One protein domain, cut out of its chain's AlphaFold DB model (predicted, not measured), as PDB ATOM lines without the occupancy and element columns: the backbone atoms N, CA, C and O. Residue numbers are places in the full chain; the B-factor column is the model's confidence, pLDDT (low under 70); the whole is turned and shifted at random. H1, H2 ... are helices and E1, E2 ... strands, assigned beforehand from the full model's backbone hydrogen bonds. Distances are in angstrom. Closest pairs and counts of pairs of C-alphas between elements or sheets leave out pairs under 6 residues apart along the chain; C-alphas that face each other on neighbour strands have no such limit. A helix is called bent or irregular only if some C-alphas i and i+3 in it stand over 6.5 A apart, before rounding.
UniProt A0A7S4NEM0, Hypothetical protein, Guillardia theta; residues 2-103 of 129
ATOM      1  N   ALA A   2     -14.623 -36.531  -6.897       80.56
ATOM      2  CA  ALA A   2     -15.560 -37.600  -6.517       80.56
ATOM      3  C   ALA A   2     -15.416 -38.159  -5.078       80.56
ATOM      4  O   ALA A   2     -16.422 -38.367  -4.410       80.56
ATOM      5  N   CYS A   3     -14.197 -38.384  -4.564       82.19
ATOM      6  CA  CYS A   3     -14.016 -38.847  -3.173       82.19
ATOM      7  C   CYS A   3     -14.436 -37.792  -2.142       82.19
ATOM      8  O   CYS A   3     -14.950 -38.123  -1.080       82.19
ATOM      9  N   VAL A   4     -14.223 -36.520  -2.477       82.88
ATOM     10  CA  VAL A   4     -14.569 -35.401  -1.607       82.88
ATOM     11  C   VAL A   4     -16.079 -35.165  -1.614       82.88
ATOM     12  O   VAL A   4     -16.655 -34.919  -0.567       82.88
ATOM     13  N   GLU A   5     -16.726 -35.296  -2.773       85.75
ATOM     14  CA  GLU A   5     -18.191 -35.227  -2.919       85.75
ATOM     15  C   GLU A   5     -18.918 -36.358  -2.182       85.75
ATOM     16  O   GLU A   5     -20.052 -36.184  -1.753       85.75
ATOM     17  N   ARG A   6     -18.273 -37.521  -2.044       85.50
ATOM     18  CA  ARG A   6     -18.817 -38.688  -1.337       85.50
ATOM     19  C   ARG A   6     -18.445 -38.736   0.143       85.50
ATOM     20  O   ARG A   6     -18.814 -39.703   0.800       85.50
ATOM     21  N   THR A   7     -17.693 -37.754   0.643       85.62
ATOM     22  CA  THR A   7     -17.251 -37.686   2.045       85.62
ATOM     23  C   THR A   7     -16.598 -38.994   2.517       85.62
ATOM     24  O   THR A   7     -16.883 -39.497   3.596       85.62
ATOM     25  N   VAL A   8     -15.723 -39.582   1.693       87.94
ATOM     26  CA  VAL A   8     -14.980 -40.810   2.044       87.94
ATOM     27  C   VAL A   8     -13.528 -40.500   2.367       87.94
ATOM     28  O   VAL A   8     -12.987 -39.503   1.898       87.94
ATOM     29  N   SER A   9     -12.867 -41.373   3.122       89.50
ATOM     30  CA  SER A   9     -11.424 -41.272   3.348       89.50
ATOM     31  C   SER A   9     -10.641 -41.519   2.056       89.50
ATOM     32  O   SER A   9     -10.974 -42.410   1.272       89.50
ATOM     33  N   PHE A  10      -9.590 -40.736   1.816       89.94
ATOM     34  CA  PHE A  10      -8.738 -40.895   0.637       89.94
ATOM     35  C   PHE A  10      -7.309 -40.402   0.876       89.94
ATOM     36  O   PHE A  10      -7.026 -39.641   1.800       89.94
ATOM     37  N   ALA A  11      -6.401 -40.817  -0.006       90.50
ATOM     38  CA  ALA A  11      -5.007 -40.398  -0.017       90.50
ATOM     39  C   ALA A  11      -4.669 -39.715  -1.349       90.50
ATOM     40  O   ALA A  11      -5.095 -40.175  -2.408       90.50
ATOM     41  N   VAL A  12      -3.911 -38.618  -1.311       86.06
ATOM     42  CA  VAL A  12      -3.444 -37.913  -2.514       86.06
ATOM     43  C   VAL A  12      -1.971 -37.556  -2.424       86.06
ATOM     44  O   VAL A  12      -1.475 -37.144  -1.376       86.06
ATOM     45  N   MET A  13      -1.292 -37.652  -3.564       86.62
ATOM     46  CA  MET A  13       0.064 -37.150  -3.743       86.62
ATOM     47  C   MET A  13       0.001 -35.755  -4.379       86.62
ATOM     48  O   MET A  13      -0.401 -35.629  -5.537       86.62
ATOM     49  N   PRO A  14       0.350 -34.690  -3.641       77.00
ATOM     50  CA  PRO A  14       0.212 -33.318  -4.117       77.00
ATOM     51  C   PRO A  14       1.096 -33.016  -5.335       77.00
ATOM     52  O   PRO A  14       0.657 -32.308  -6.241       77.00
ATOM     53  N   CYS A  15       2.294 -33.605  -5.405       71.75
ATOM     54  CA  CYS A  15       3.226 -33.465  -6.530       71.75
ATOM     55  C   CYS A  15       2.650 -33.993  -7.857       71.75
ATOM     56  O   CYS A  15       2.836 -33.367  -8.896       71.75
ATOM     57  N   CYS A  16       1.863 -35.074  -7.833       69.25
ATOM     58  CA  CYS A  16       1.217 -35.639  -9.026       69.25
ATOM     59  C   CYS A  16       0.055 -34.782  -9.552       69.25
ATOM     60  O   CYS A  16      -0.444 -35.002 -10.653       69.25
ATOM     61  N   HIS A  17      -0.392 -33.806  -8.765       63.56
ATOM     62  CA  HIS A  17      -1.431 -32.855  -9.146       63.56
ATOM     63  C   HIS A  17      -0.877 -31.434  -9.330       63.56
ATOM     64  O   HIS A  17      -1.667 -30.503  -9.502       63.56
ATOM     65  N   ALA A  18       0.456 -31.274  -9.324       56.81
ATOM     66  CA  ALA A  18       1.162 -29.996  -9.414       56.81
ATOM     67  C   ALA A  18       0.761 -29.168 -10.651       56.81
ATOM     68  O   ALA A  18       0.619 -27.952 -10.541       56.81
ATOM     69  N   ASP A  19       0.472 -29.815 -11.786       54.41
ATOM     70  CA  ASP A  19       0.048 -29.135 -13.023       54.41
ATOM     71  C   ASP A  19      -1.288 -28.384 -12.903       54.41
ATOM     72  O   ASP A  19      -1.576 -27.493 -13.699       54.41
ATOM     73  N   ARG A  20      -2.111 -28.683 -11.886       55.91
ATOM     74  CA  ARG A  20      -3.361 -27.947 -11.622       55.91
ATOM     75  C   ARG A  20      -3.163 -26.695 -10.766       55.91
ATOM     76  O   ARG A  20      -4.110 -25.931 -10.576       55.91
ATOM     77  N   PHE A  21      -1.967 -26.471 -10.226       61.09
ATOM     78  CA  PHE A  21      -1.675 -25.289  -9.424       61.09
ATOM     79  C   PHE A  21      -1.254 -24.153 -10.357       61.09
ATOM     80  O   PHE A  21      -0.089 -23.993 -10.715       61.09
ATOM     81  N   ASN A  22      -2.258 -23.374 -10.767       65.44
ATOM     82  CA  ASN A  22      -2.142 -22.168 -11.588       65.44
ATOM     83  C   ASN A  22      -0.946 -21.285 -11.173       65.44
ATOM     84  O   ASN A  22      -0.583 -21.235  -9.996       65.44
ATOM     85  N   GLY A  23      -0.406 -20.478 -12.096       73.62
ATOM     86  CA  GLY A  23       0.749 -19.591 -11.851       73.62
ATOM     87  C   GLY A  23       0.652 -18.684 -10.610       73.62
ATOM     88  O   GLY A  23       1.676 -18.280 -10.068       73.62
ATOM     89  N   ARG A  24      -0.561 -18.435 -10.093       80.38
ATOM     90  CA  ARG A  24      -0.811 -17.734  -8.819       80.38
ATOM     91  C   ARG A  24      -0.194 -18.435  -7.605       80.38
ATOM     92  O   ARG A  24       0.356 -17.764  -6.743       80.38
ATOM     93  N   VAL A  25      -0.257 -19.764  -7.546       81.56
ATOM     94  CA  VAL A  25       0.287 -20.562  -6.431       81.56
ATOM     95  C   VAL A  25       1.811 -20.523  -6.456       81.56
ATOM     96  O   VAL A  25       2.443 -20.310  -5.428       81.56
ATOM     97  N   ARG A  26       2.402 -20.634  -7.653       83.88
ATOM     98  CA  ARG A  26       3.845 -20.466  -7.856       83.88
ATOM     99  C   ARG A  26       4.317 -19.066  -7.470       83.88
ATOM    100  O   ARG A  26       5.336 -18.937  -6.800       83.88
ATOM    101  N   HIS A  27       3.571 -18.034  -7.861       86.81
ATOM    102  CA  HIS A  27       3.887 -16.656  -7.503       86.81
ATOM    103  C   HIS A  27       3.799 -16.422  -5.989       86.81
ATOM    104  O   HIS A  27       4.726 -15.865  -5.416       86.81
ATOM    105  N   ALA A  28       2.745 -16.913  -5.331       86.50
ATOM    106  CA  ALA A  28       2.597 -16.814  -3.880       86.50
ATOM    107  C   ALA A  28       3.720 -17.546  -3.126       86.50
ATOM    108  O   ALA A  28       4.291 -16.982  -2.199       86.50
ATOM    109  N   ALA A  29       4.085 -18.758  -3.557       88.06
ATOM    110  CA  ALA A  29       5.207 -19.495  -2.976       88.06
ATOM    111  C   ALA A  29       6.528 -18.718  -3.107       88.06
ATOM    112  O   ALA A  29       7.285 -18.628  -2.147       88.06
ATOM    113  N   SER A  30       6.765 -18.098  -4.270       89.19
ATOM    114  CA  SER A  30       7.943 -17.255  -4.503       89.19
ATOM    115  C   SER A  30       7.949 -15.992  -3.641       89.19
ATOM    116  O   SER A  30       9.003 -15.637  -3.133       89.19
ATOM    117  N   LEU A  31       6.808 -15.313  -3.487       93.19
ATOM    118  CA  LEU A  31       6.693 -14.106  -2.657       93.19
ATOM    119  C   LEU A  31       6.946 -14.390  -1.176       93.19
ATOM    120  O   LEU A  31       7.450 -13.531  -0.464       93.19
ATOM    121  N   LEU A  32       6.555 -15.578  -0.717       91.00
ATOM    122  CA  LEU A  32       6.717 -16.010   0.668       91.00
ATOM    123  C   LEU A  32       8.043 -16.743   0.907       91.00
ATOM    124  O   LEU A  32       8.281 -17.186   2.026       91.00
ATOM    125  N   GLU A  33       8.872 -16.903  -0.130       91.81
ATOM    126  CA  GLU A  33      10.139 -17.645  -0.088       91.81
ATOM    127  C   GLU A  33       9.992 -19.080   0.461       91.81
ATOM    128  O   GLU A  33      10.900 -19.646   1.068       91.81
ATOM    129  N   VAL A  34       8.836 -19.706   0.215       87.25
ATOM    130  CA  VAL A  34       8.544 -21.084   0.628       87.25
ATOM    131  C   VAL A  34       8.716 -22.020  -0.572       87.25
ATOM    132  O   VAL A  34       8.249 -21.697  -1.669       87.25
ATOM    133  N   PRO A  35       9.312 -23.219  -0.401       86.44
ATOM    134  CA  PRO A  35       9.355 -24.215  -1.463       86.44
ATOM    135  C   PRO A  35       7.955 -24.482  -2.026       86.44
ATOM    136  O   PRO A  35       7.035 -24.818  -1.275       86.44
ATOM    137  N   LEU A  36       7.796 -24.370  -3.352       83.69
ATOM    138  CA  LEU A  36       6.503 -24.527  -4.036       83.69
ATOM    139  C   LEU A  36       5.773 -25.794  -3.597       83.69
ATOM    140  O   LEU A  36       4.570 -25.779  -3.361       83.69
ATOM    141  N   ALA A  37       6.527 -26.877  -3.450       81.06
ATOM    142  CA  ALA A  37       6.012 -28.145  -3.000       81.06
ATOM    143  C   ALA A  37       5.291 -27.986  -1.636       81.06
ATOM    144  O   ALA A  37       4.129 -28.363  -1.519       81.06
ATOM    145  N   HIS A  38       5.947 -27.425  -0.616       84.62
ATOM    146  CA  HIS A  38       5.343 -27.256   0.715       84.62
ATOM    147  C   HIS A  38       4.104 -26.365   0.664       84.62
ATOM    148  O   HIS A  38       3.086 -26.661   1.285       84.62
ATOM    149  N   PHE A  39       4.170 -25.298  -0.130       87.25
ATOM    150  CA  PHE A  39       3.042 -24.394  -0.301       87.25
ATOM    151  C   PHE A  39       1.827 -25.103  -0.919       87.25
ATOM    152  O   PHE A  39       0.693 -24.895  -0.489       87.25
ATOM    153  N   VAL A  40       2.065 -25.990  -1.887       85.88
ATOM    154  CA  VAL A  40       1.034 -26.834  -2.498       85.88
ATOM    155  C   VAL A  40       0.369 -27.744  -1.462       85.88
ATOM    156  O   VAL A  40      -0.859 -27.857  -1.468       85.88
ATOM    157  N   ASP A  41       1.126 -28.352  -0.545       86.88
ATOM    158  CA  ASP A  41       0.529 -29.197   0.498       86.88
ATOM    159  C   ASP A  41      -0.338 -28.380   1.440       86.88
ATOM    160  O   ASP A  41      -1.458 -28.778   1.738       86.88
ATOM    161  N   ILE A  42       0.176 -27.232   1.887       87.44
ATOM    162  CA  ILE A  42      -0.519 -26.339   2.814       87.44
ATOM    163  C   ILE A  42      -1.833 -25.873   2.186       87.44
ATOM    164  O   ILE A  42      -2.889 -25.999   2.805       87.44
ATOM    165  N   ALA A  43      -1.790 -25.408   0.936       87.69
ATOM    166  CA  ALA A  43      -2.979 -24.983   0.207       87.69
ATOM    167  C   ALA A  43      -3.987 -26.133   0.044       87.69
ATOM    168  O   ALA A  43      -5.195 -25.942   0.199       87.69
ATOM    169  N   ARG A  44      -3.500 -27.349  -0.236       87.06
ATOM    170  CA  ARG A  44      -4.353 -28.529  -0.394       87.06
ATOM    171  C   ARG A  44      -4.991 -28.954   0.926       87.06
ATOM    172  O   ARG A  44      -6.188 -29.219   0.944       87.06
ATOM    173  N   ILE A  45      -4.219 -28.993   2.007       89.56
ATOM    174  CA  ILE A  45      -4.697 -29.311   3.355       89.56
ATOM    175  C   ILE A  45      -5.724 -28.274   3.804       89.56
ATOM    176  O   ILE A  45      -6.788 -28.661   4.274       89.56
ATOM    177  N   GLY A  46      -5.449 -26.981   3.603       88.50
ATOM    178  CA  GLY A  46      -6.388 -25.901   3.914       88.50
ATOM    179  C   GLY A  46      -7.717 -26.076   3.182       88.50
ATOM    180  O   GLY A  46      -8.769 -26.117   3.813       88.50
ATOM    181  N   SER A  47      -7.663 -26.311   1.867       87.81
ATOM    182  CA  SER A  47      -8.860 -26.556   1.054       87.81
ATOM    183  C   SER A  47      -9.651 -27.790   1.501       87.81
ATOM    184  O   SER A  47     -10.877 -27.768   1.504       87.81
ATOM    185  N   LEU A  48      -8.986 -28.881   1.884       87.94
ATOM    186  CA  LEU A  48      -9.665 -30.084   2.377       87.94
ATOM    187  C   LEU A  48     -10.243 -29.886   3.781       87.94
ATOM    188  O   LEU A  48     -11.337 -30.370   4.068       87.94
ATOM    189  N   HIS A  49      -9.553 -29.131   4.631       89.00
ATOM    190  CA  HIS A  49     -10.028 -28.779   5.960       89.00
ATOM    191  C   HIS A  49     -11.301 -27.925   5.910       89.00
ATOM    192  O   HIS A  49     -12.257 -28.212   6.629       89.00
ATOM    193  N   GLU A  50     -11.356 -26.930   5.020       87.50
ATOM    194  CA  GLU A  50     -12.577 -26.152   4.746       87.50
ATOM    195  C   GLU A  50     -13.735 -27.030   4.254       87.50
ATOM    196  O   GLU A  50     -14.897 -26.732   4.514       87.50
ATOM    197  N   ARG A  51     -13.421 -28.145   3.587       87.88
ATOM    198  CA  ARG A  51     -14.390 -29.121   3.067       87.88
ATOM    199  C   ARG A  51     -14.749 -30.223   4.070       87.88
ATOM    200  O   ARG A  51     -15.327 -31.225   3.669       87.88
ATOM    201  N   GLY A  52     -14.404 -30.062   5.348       88.62
ATOM    202  CA  GLY A  52     -14.816 -30.985   6.410       88.62
ATOM    203  C   GLY A  52     -13.885 -32.178   6.638       88.62
ATOM    204  O   GLY A  52     -14.268 -33.118   7.330       88.62
ATOM    205  N   PHE A  53     -12.657 -32.151   6.113       89.38
ATOM    206  CA  PHE A  53     -11.693 -33.238   6.300       89.38
ATOM    207  C   PHE A  53     -10.636 -32.903   7.355       89.38
ATOM    208  O   PHE A  53     -10.074 -31.811   7.403       89.38
ATOM    209  N   ILE A  54     -10.290 -33.893   8.168       91.88
ATOM    210  CA  ILE A  54      -9.073 -33.901   8.970       91.88
ATOM    211  C   ILE A  54      -7.976 -34.533   8.116       91.88
ATOM    212  O   ILE A  54      -8.077 -35.688   7.701       91.88
ATOM    213  N   CYS A  55      -6.926 -33.763   7.842       90.56
ATOM    214  CA  CYS A  55      -5.817 -34.209   7.009       90.56
ATOM    215  C   CYS A  55      -4.586 -34.539   7.853       90.56
ATOM    216  O   CYS A  55      -4.272 -33.841   8.816       90.56
ATOM    217  N   SER A  56      -3.847 -35.567   7.445       89.25
ATOM    218  CA  SER A  56      -2.511 -35.878   7.952       89.25
ATOM    219  C   SER A  56      -1.532 -36.011   6.791       89.25
ATOM    220  O   SER A  56      -1.906 -36.443   5.700       89.25
ATOM    221  N   LEU A  57      -0.281 -35.617   7.013       88.75
ATOM    222  CA  LEU A  57       0.788 -35.740   6.029       88.75
ATOM    223  C   LEU A  57       1.669 -36.934   6.398       88.75
ATOM    224  O   LEU A  57       2.154 -37.017   7.526       88.75
ATOM    225  N   ARG A  58       1.895 -37.847   5.454       86.75
ATOM    226  CA  ARG A  58       2.852 -38.947   5.602       86.75
ATOM    227  C   ARG A  58       3.999 -38.788   4.621       86.75
ATOM    228  O   ARG A  58       3.778 -38.610   3.427       86.75
ATOM    229  N   MET A  59       5.219 -38.885   5.136       83.75
ATOM    230  CA  MET A  59       6.431 -38.885   4.323       83.75
ATOM    231  C   MET A  59       6.642 -40.268   3.715       83.75
ATOM    232  O   MET A  59       6.594 -41.270   4.430       83.75
ATOM    233  N   VAL A  60       6.893 -40.324   2.408       79.19
ATOM    234  CA  VAL A  60       7.368 -41.545   1.753       79.19
ATOM    235  C   VAL A  60       8.888 -41.610   1.943       79.19
ATOM    236  O   VAL A  60       9.555 -40.578   1.845       79.19
ATOM    237  N   PRO A  61       9.469 -42.785   2.239       75.75
ATOM    238  CA  PRO A  61      10.914 -42.909   2.361       75.75
ATOM    239  C   PRO A  61      11.631 -42.441   1.090       75.75
ATOM    240  O   PRO A  61      11.266 -42.837  -0.018       75.75
ATOM    241  N   ALA A  62      12.702 -41.662   1.258       71.81
ATOM    242  CA  ALA A  62      13.488 -41.127   0.143       71.81
ATOM    243  C   ALA A  62      14.094 -42.223  -0.755       71.81
ATOM    244  O   ALA A  62      14.332 -41.993  -1.936       71.81
ATOM    245  N   THR A  63      14.301 -43.424  -0.203       76.94
ATOM    246  CA  THR A  63      14.750 -44.620  -0.934       76.94
ATOM    247  C   THR A  63      13.720 -45.132  -1.935       76.94
ATOM    248  O   THR A  63      14.091 -45.801  -2.890       76.94
ATOM    249  N   VAL A  64      12.437 -44.849  -1.703       74.31
ATOM    250  CA  VAL A  64      11.352 -45.164  -2.634       74.31
ATOM    251  C   VAL A  64      11.205 -44.001  -3.606       74.31
ATOM    252  O   VAL A  64      11.247 -44.212  -4.813       74.31
ATOM    253  N   THR A  65      11.099 -42.772  -3.088       66.44
ATOM    254  CA  THR A  65      11.017 -41.549  -3.900       66.44
ATOM    255  C   THR A  65      11.430 -40.309  -3.091       66.44
ATOM    256  O   THR A  65      10.928 -40.141  -1.978       66.44
ATOM    257  N   PRO A  66      12.261 -39.404  -3.637       58.97
ATOM    258  CA  PRO A  66      12.918 -38.340  -2.869       58.97
ATOM    259  C   PRO A  66      11.990 -37.216  -2.378       58.97
ATOM    260  O   PRO A  66      12.283 -36.604  -1.356       58.97
ATOM    261  N   GLU A  67      10.874 -36.953  -3.064       65.62
ATOM    262  CA  GLU A  67       9.999 -35.804  -2.761       65.62
ATOM    263  C   GLU A  67       8.574 -36.185  -2.350       65.62
ATOM    264  O   GLU A  67       7.740 -35.311  -2.087       65.62
ATOM    265  N   ASN A  68       8.250 -37.478  -2.304       70.12
ATOM    266  CA  ASN A  68       6.854 -37.846  -2.159       70.12
ATOM    267  C   ASN A  68       6.399 -37.807  -0.713       70.12
ATOM    268  O   ASN A  68       6.963 -38.391   0.210       70.12
ATOM    269  N   ARG A  69       5.267 -37.154  -0.564       84.50
ATOM    270  CA  ARG A  69       4.436 -37.177   0.619       84.50
ATOM    271  C   ARG A  69       3.021 -37.450   0.183       84.50
ATOM    272  O   ARG A  69       2.617 -37.132  -0.934       84.50
ATOM    273  N   VAL A  70       2.284 -38.052   1.087       88.00
ATOM    274  CA  VAL A  70       0.895 -38.407   0.886       88.00
ATOM    275  C   VAL A  70       0.083 -37.614   1.889       88.00
ATOM    276  O   VAL A  70       0.350 -37.656   3.088       88.00
ATOM    277  N   ILE A  71      -0.906 -36.881   1.395       89.94
ATOM    278  CA  ILE A  71      -1.934 -36.277   2.232       89.94
ATOM    279  C   ILE A  71      -3.037 -37.318   2.377       89.94
ATOM    280  O   ILE A  71      -3.643 -37.716   1.384       89.94
ATOM    281  N   ILE A  72      -3.290 -37.755   3.603       91.69
ATOM    282  CA  ILE A  72      -4.408 -38.628   3.952       91.69
ATOM    283  C   ILE A  72      -5.506 -37.743   4.521       91.69
ATOM    284  O   ILE A  72      -5.283 -37.064   5.522       91.69
ATOM    285  N   ALA A  73      -6.670 -37.749   3.887       91.38
ATOM    286  CA  ALA A  73      -7.835 -36.981   4.286       91.38
ATOM    287  C   ALA A  73      -8.919 -37.926   4.797       91.38
ATOM    288  O   ALA A  73      -9.356 -38.816   4.070       91.38
ATOM    289  N   ASN A  74      -9.355 -37.708   6.034       90.69
ATOM    290  CA  ASN A  74     -10.461 -38.425   6.656       90.69
ATOM    291  C   ASN A  74     -11.597 -37.434   6.937       90.69
ATOM    292  O   ASN A  74     -11.309 -36.317   7.371       90.69
ATOM    293  N   PRO A  75     -12.869 -37.797   6.732       89.50
ATOM    294  CA  PRO A  75     -13.993 -36.971   7.164       89.50
ATOM    295  C   PRO A  75     -13.918 -36.650   8.665       89.50
ATOM    296  O   PRO A  75     -13.530 -37.494   9.475       89.50
ATOM    297  N   ARG A  76     -14.274 -35.424   9.058       84.88
ATOM    298  CA  ARG A  76     -14.422 -35.054  10.473       84.88
ATOM    299  C   ARG A  76     -15.643 -35.786  11.050       84.88
ATOM    300  O   ARG A  76     -16.708 -35.770  10.442       84.88
ATOM    301  N   GLU A  77     -15.494 -36.428  12.216       69.62
ATOM    302  CA  GLU A  77     -16.588 -37.185  12.849       69.62
ATOM    303  C   GLU A  77     -17.836 -36.298  13.028       69.62
ATOM    304  O   GLU A  77     -17.786 -35.256  13.683       69.62
ATOM    305  N   GLY A  78     -18.939 -36.710  12.395       59.84
ATOM    306  CA  GLY A  78     -20.191 -35.950  12.279       59.84
ATOM    307  C   GLY A  78     -20.910 -36.194  10.947       59.84
ATOM    308  O   GLY A  78     -22.135 -36.151  10.899       59.84
ATOM    309  N   GLU A  79     -20.165 -36.566   9.905       49.16
ATOM    310  CA  GLU A  79     -20.694 -37.025   8.618       49.16
ATOM    311  C   GLU A  79     -20.055 -38.382   8.284       49.16
ATOM    312  O   GLU A  79     -18.837 -38.543   8.327       49.16
ATOM    313  N   GLY A  80     -20.889 -39.411   8.122       45.44
ATOM    314  CA  GLY A  80     -20.498 -40.813   8.270       45.44
ATOM    315  C   GLY A  80     -19.473 -41.336   7.259       45.44
ATOM    316  O   GLY A  80     -19.569 -41.076   6.066       45.44
ATOM    317  N   GLY A  81     -18.563 -42.182   7.751       39.16
ATOM    318  CA  GLY A  81     -17.695 -43.018   6.921       39.16
ATOM    319  C   GLY A  81     -16.385 -43.391   7.609       39.16
ATOM    320  O   GLY A  81     -15.431 -42.636   7.538       39.16
ATOM    321  N   ASP A  82     -16.392 -44.552   8.266       44.16
ATOM    322  CA  ASP A  82     -15.281 -45.371   8.781       44.16
ATOM    323  C   ASP A  82     -14.055 -44.695   9.442       44.16
ATOM    324  O   ASP A  82     -13.268 -43.945   8.862       44.16
ATOM    325  N   ARG A  83     -13.875 -45.028  10.721       44.91
ATOM    326  CA  ARG A  83     -12.967 -44.367  11.657       44.91
ATOM    327  C   ARG A  83     -11.547 -44.890  11.474       44.91
ATOM    328  O   ARG A  83     -11.131 -45.836  12.141       44.91
ATOM    329  N   GLY A  84     -10.753 -44.188  10.672       44.00
ATOM    330  CA  GLY A  84      -9.304 -44.151  10.866       44.00
ATOM    331  C   GLY A  84      -9.009 -43.495  12.215       44.00
ATOM    332  O   GLY A  84      -8.824 -42.284  12.292       44.00
ATOM    333  N   ARG A  85      -9.058 -44.288  13.291       42.97
ATOM    334  CA  ARG A  85      -8.890 -43.858  14.682       42.97
ATOM    335  C   ARG A  85      -7.487 -43.272  14.854       42.97
ATOM    336  O   ARG A  85      -6.540 -44.000  15.117       42.97
ATOM    337  N   PHE A  86      -7.347 -41.961  14.685       48.09
ATOM    338  CA  PHE A  86      -6.158 -41.250  15.134       48.09
ATOM    339  C   PHE A  86      -6.256 -41.195  16.658       48.09
ATOM    340  O   PHE A  86      -6.997 -40.385  17.215       48.09
ATOM    341  N   ASP A  87      -5.624 -42.158  17.327       48.53
ATOM    342  CA  ASP A  87      -5.701 -42.272  18.775       48.53
ATOM    343  C   ASP A  87      -5.056 -41.021  19.384       48.53
ATOM    344  O   ASP A  87      -3.867 -40.749  19.204       48.53
ATOM    345  N   ALA A  88      -5.847 -40.218  20.097       48.75
ATOM    346  CA  ALA A  88      -5.354 -39.030  20.786       48.75
ATOM    347  C   ALA A  88      -4.182 -39.369  21.730       48.75
ATOM    348  O   ALA A  88      -3.326 -38.518  21.978       48.75
ATOM    349  N   ARG A  89      -4.098 -40.626  22.200       49.59
ATOM    350  CA  ARG A  89      -2.957 -41.137  22.965       49.59
ATOM    351  C   ARG A  89      -1.682 -41.229  22.137       49.59
ATOM    352  O   ARG A  89      -0.626 -40.894  22.659       49.59
ATOM    353  N   GLU A  90      -1.757 -41.634  20.871       54.66
ATOM    354  CA  GLU A  90      -0.590 -41.666  19.982       54.66
ATOM    355  C   GLU A  90      -0.104 -40.253  19.661       54.66
ATOM    356  O   GLU A  90       1.100 -40.001  19.657       54.66
ATOM    357  N   HIS A  91      -1.023 -39.305  19.466       57.19
ATOM    358  CA  HIS A  91      -0.669 -37.910  19.211       57.19
ATOM    359  C   HIS A  91      -0.002 -37.241  20.422       57.19
ATOM    360  O   HIS A  91       1.014 -36.561  20.268       57.19
ATOM    361  N   GLU A  92      -0.528 -37.454  21.632       52.69
ATOM    362  CA  GLU A  92       0.121 -36.971  22.855       52.69
ATOM    363  C   GLU A  92       1.440 -37.702  23.136       52.69
ATOM    364  O   GLU A  92       2.418 -37.061  23.512       52.69
ATOM    365  N   ALA A  93       1.540 -39.005  22.857       58.78
ATOM    366  CA  ALA A  93       2.802 -39.734  22.969       58.78
ATOM    367  C   ALA A  93       3.866 -39.211  21.986       58.78
ATOM    368  O   ALA A  93       5.049 -39.156  22.328       58.78
ATOM    369  N   LEU A  94       3.462 -38.787  20.784       59.59
ATOM    370  CA  LEU A  94       4.361 -38.174  19.807       59.59
ATOM    371  C   LEU A  94       4.820 -36.781  20.258       59.59
ATOM    372  O   LEU A  94       6.005 -36.466  20.157       59.59
ATOM    373  N   LYS A  95       3.905 -35.964  20.803       62.53
ATOM    374  CA  LYS A  95       4.239 -34.661  21.403       62.53
ATOM    375  C   LYS A  95       5.200 -34.813  22.574       62.53
ATOM    376  O   LYS A  95       6.154 -34.046  22.679       62.53
ATOM    377  N   GLU A  96       4.969 -35.797  23.435       55.75
ATOM    378  CA  GLU A  96       5.806 -36.036  24.607       55.75
ATOM    379  C   GLU A  96       7.194 -36.549  24.206       55.75
ATOM    380  O   GLU A  96       8.209 -36.046  24.686       55.75
ATOM    381  N   ARG A  97       7.278 -37.451  23.219       58.12
ATOM    382  CA  ARG A  97       8.560 -37.867  22.630       58.12
ATOM    383  C   ARG A  97       9.311 -36.704  21.978       58.12
ATOM    384  O   ARG A  97      10.520 -36.600  22.163       58.12
ATOM    385  N   ALA A  98       8.616 -35.808  21.275       55.78
ATOM    386  CA  ALA A  98       9.223 -34.618  20.675       55.78
ATOM    387  C   ALA A  98       9.758 -33.631  21.731       55.78
ATOM    388  O   ALA A  98      10.814 -33.028  21.530       55.78
ATOM    389  N   ARG A  99       9.086 -33.506  22.885       56.44
ATOM    390  CA  ARG A  99       9.582 -32.715  24.028       56.44
ATOM    391  C   ARG A  99      10.871 -33.292  24.607       56.44
ATOM    392  O   ARG A  99      11.796 -32.529  24.869       56.44
ATOM    393  N   ILE A 100      10.939 -34.614  24.771       59.50
ATOM    394  CA  ILE A 100      12.106 -35.305  25.338       59.50
ATOM    395  C   ILE A 100      13.309 -35.235  24.387       59.50
ATOM    396  O   ILE A 100      14.423 -34.987  24.837       59.50
ATOM    397  N   LEU A 101      13.095 -35.416  23.078       51.53
ATOM    398  CA  LEU A 101      14.187 -35.427  22.097       51.53
ATOM    399  C   LEU A 101      14.777 -34.044  21.805       51.53
ATOM    400  O   LEU A 101      15.966 -33.954  21.511       51.53
ATOM    401  N   HIS A 102      13.973 -32.979  21.862       49.66
ATOM    402  CA  HIS A 102      14.420 -31.655  21.418       49.66
ATOM    403  C   HIS A 102      14.478 -30.594  22.526       49.66
ATOM    404  O   HIS A 102      15.061 -29.537  22.305       49.66
ATOM    405  N   GLY A 103      13.910 -30.822  23.716       43.91
ATOM    406  CA  GLY A 103      13.914 -29.817  24.790       43.91
ATOM    407  C   GLY A 103      13.222 -28.496  24.407       43.91
ATOM    408  O   GLY A 103      13.499 -27.452  24.996       43.91
TER     409      GLY A 103
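AT A GLANCE: This is residues 2 to 103 of the 129 residues of the protein "Hypothetical protein" of Guillardia theta (UniProt A0A7S4NEM0). A three-stranded sheet is covered on one face by the long helix H4, and H3 packs on residues 36 to 40 of H4, on the side away from the sheet. After a long loop, H5 sticks out as a free arm. The 102 printed residues, with five named helices and three named strands, run H1 E1 H2 H3 H4 E2 E3 H5; the class is mixed, and the sheet's order is E1 E3 E2, antiparallel. The whole is only just loose, close to compact, with a radius of gyration of the C-alphas of 15.7 A and spans of 41 by 40 by 27 A.

IN THESE COORDINATES: Look first at E2, residues 53 to 59, 19.1 A long, E3, residues 69 to 75, 19.6 A, and E1, residues 10 to 12. Find C-alpha 36 at (6.503, -24.527, -4.036); from there H4 runs 21.1 A to residue 50. H1 is residues 2 to 5, H2 15 to 20, H3 23 to 31. H2 is irregular: C-alphas 16 and 19 are 7.7 A apart. H5, residues 88 to 102, runs 21.1 A to C-alpha 102 at (14.420, -31.655, 21.418).

HOW THE PARTS SIT: At the inner strand E3, find N 12 and O 71 of E1 and E3 at 2.9 A, and N 56 and O 72 of the hairpin E2 and E3 at 2.8 A. H4 is on the sheet in two layers, a helix on one face, at a height of 9.8 A, along the strands; its closest C-alphas to E2 are Ile 45 and Cys 55, 6.2 A. H3 touches H4 at Ala 29 and Leu 36, closest C-alphas 5.3 A apart, at a steep tilt of 67 degrees, only just short of about perpendicular. H2 is close but not clearly touching H4, C-alphas of Cys 15 and Ala 37 7.0 A apart. H1 only grazes the sheet with residues 3 to 4. Every O i to N i+4 pair is within hydrogen-bond range in H3, H4 and H5; H2 has 0 of 2, but 2 of 3 O i to N i+3 pairs, and H1 is too short.

THE WHOLE: The farthest C-alphas, Ala 2 and Gly 103, are 43.7 A apart, and the printed part has no cut. The link E3 to H5 is long, and residues 87 to 103 stand free. Confidence is under 70 at residues 16 to 22, 65 to 67 and 77 to 103.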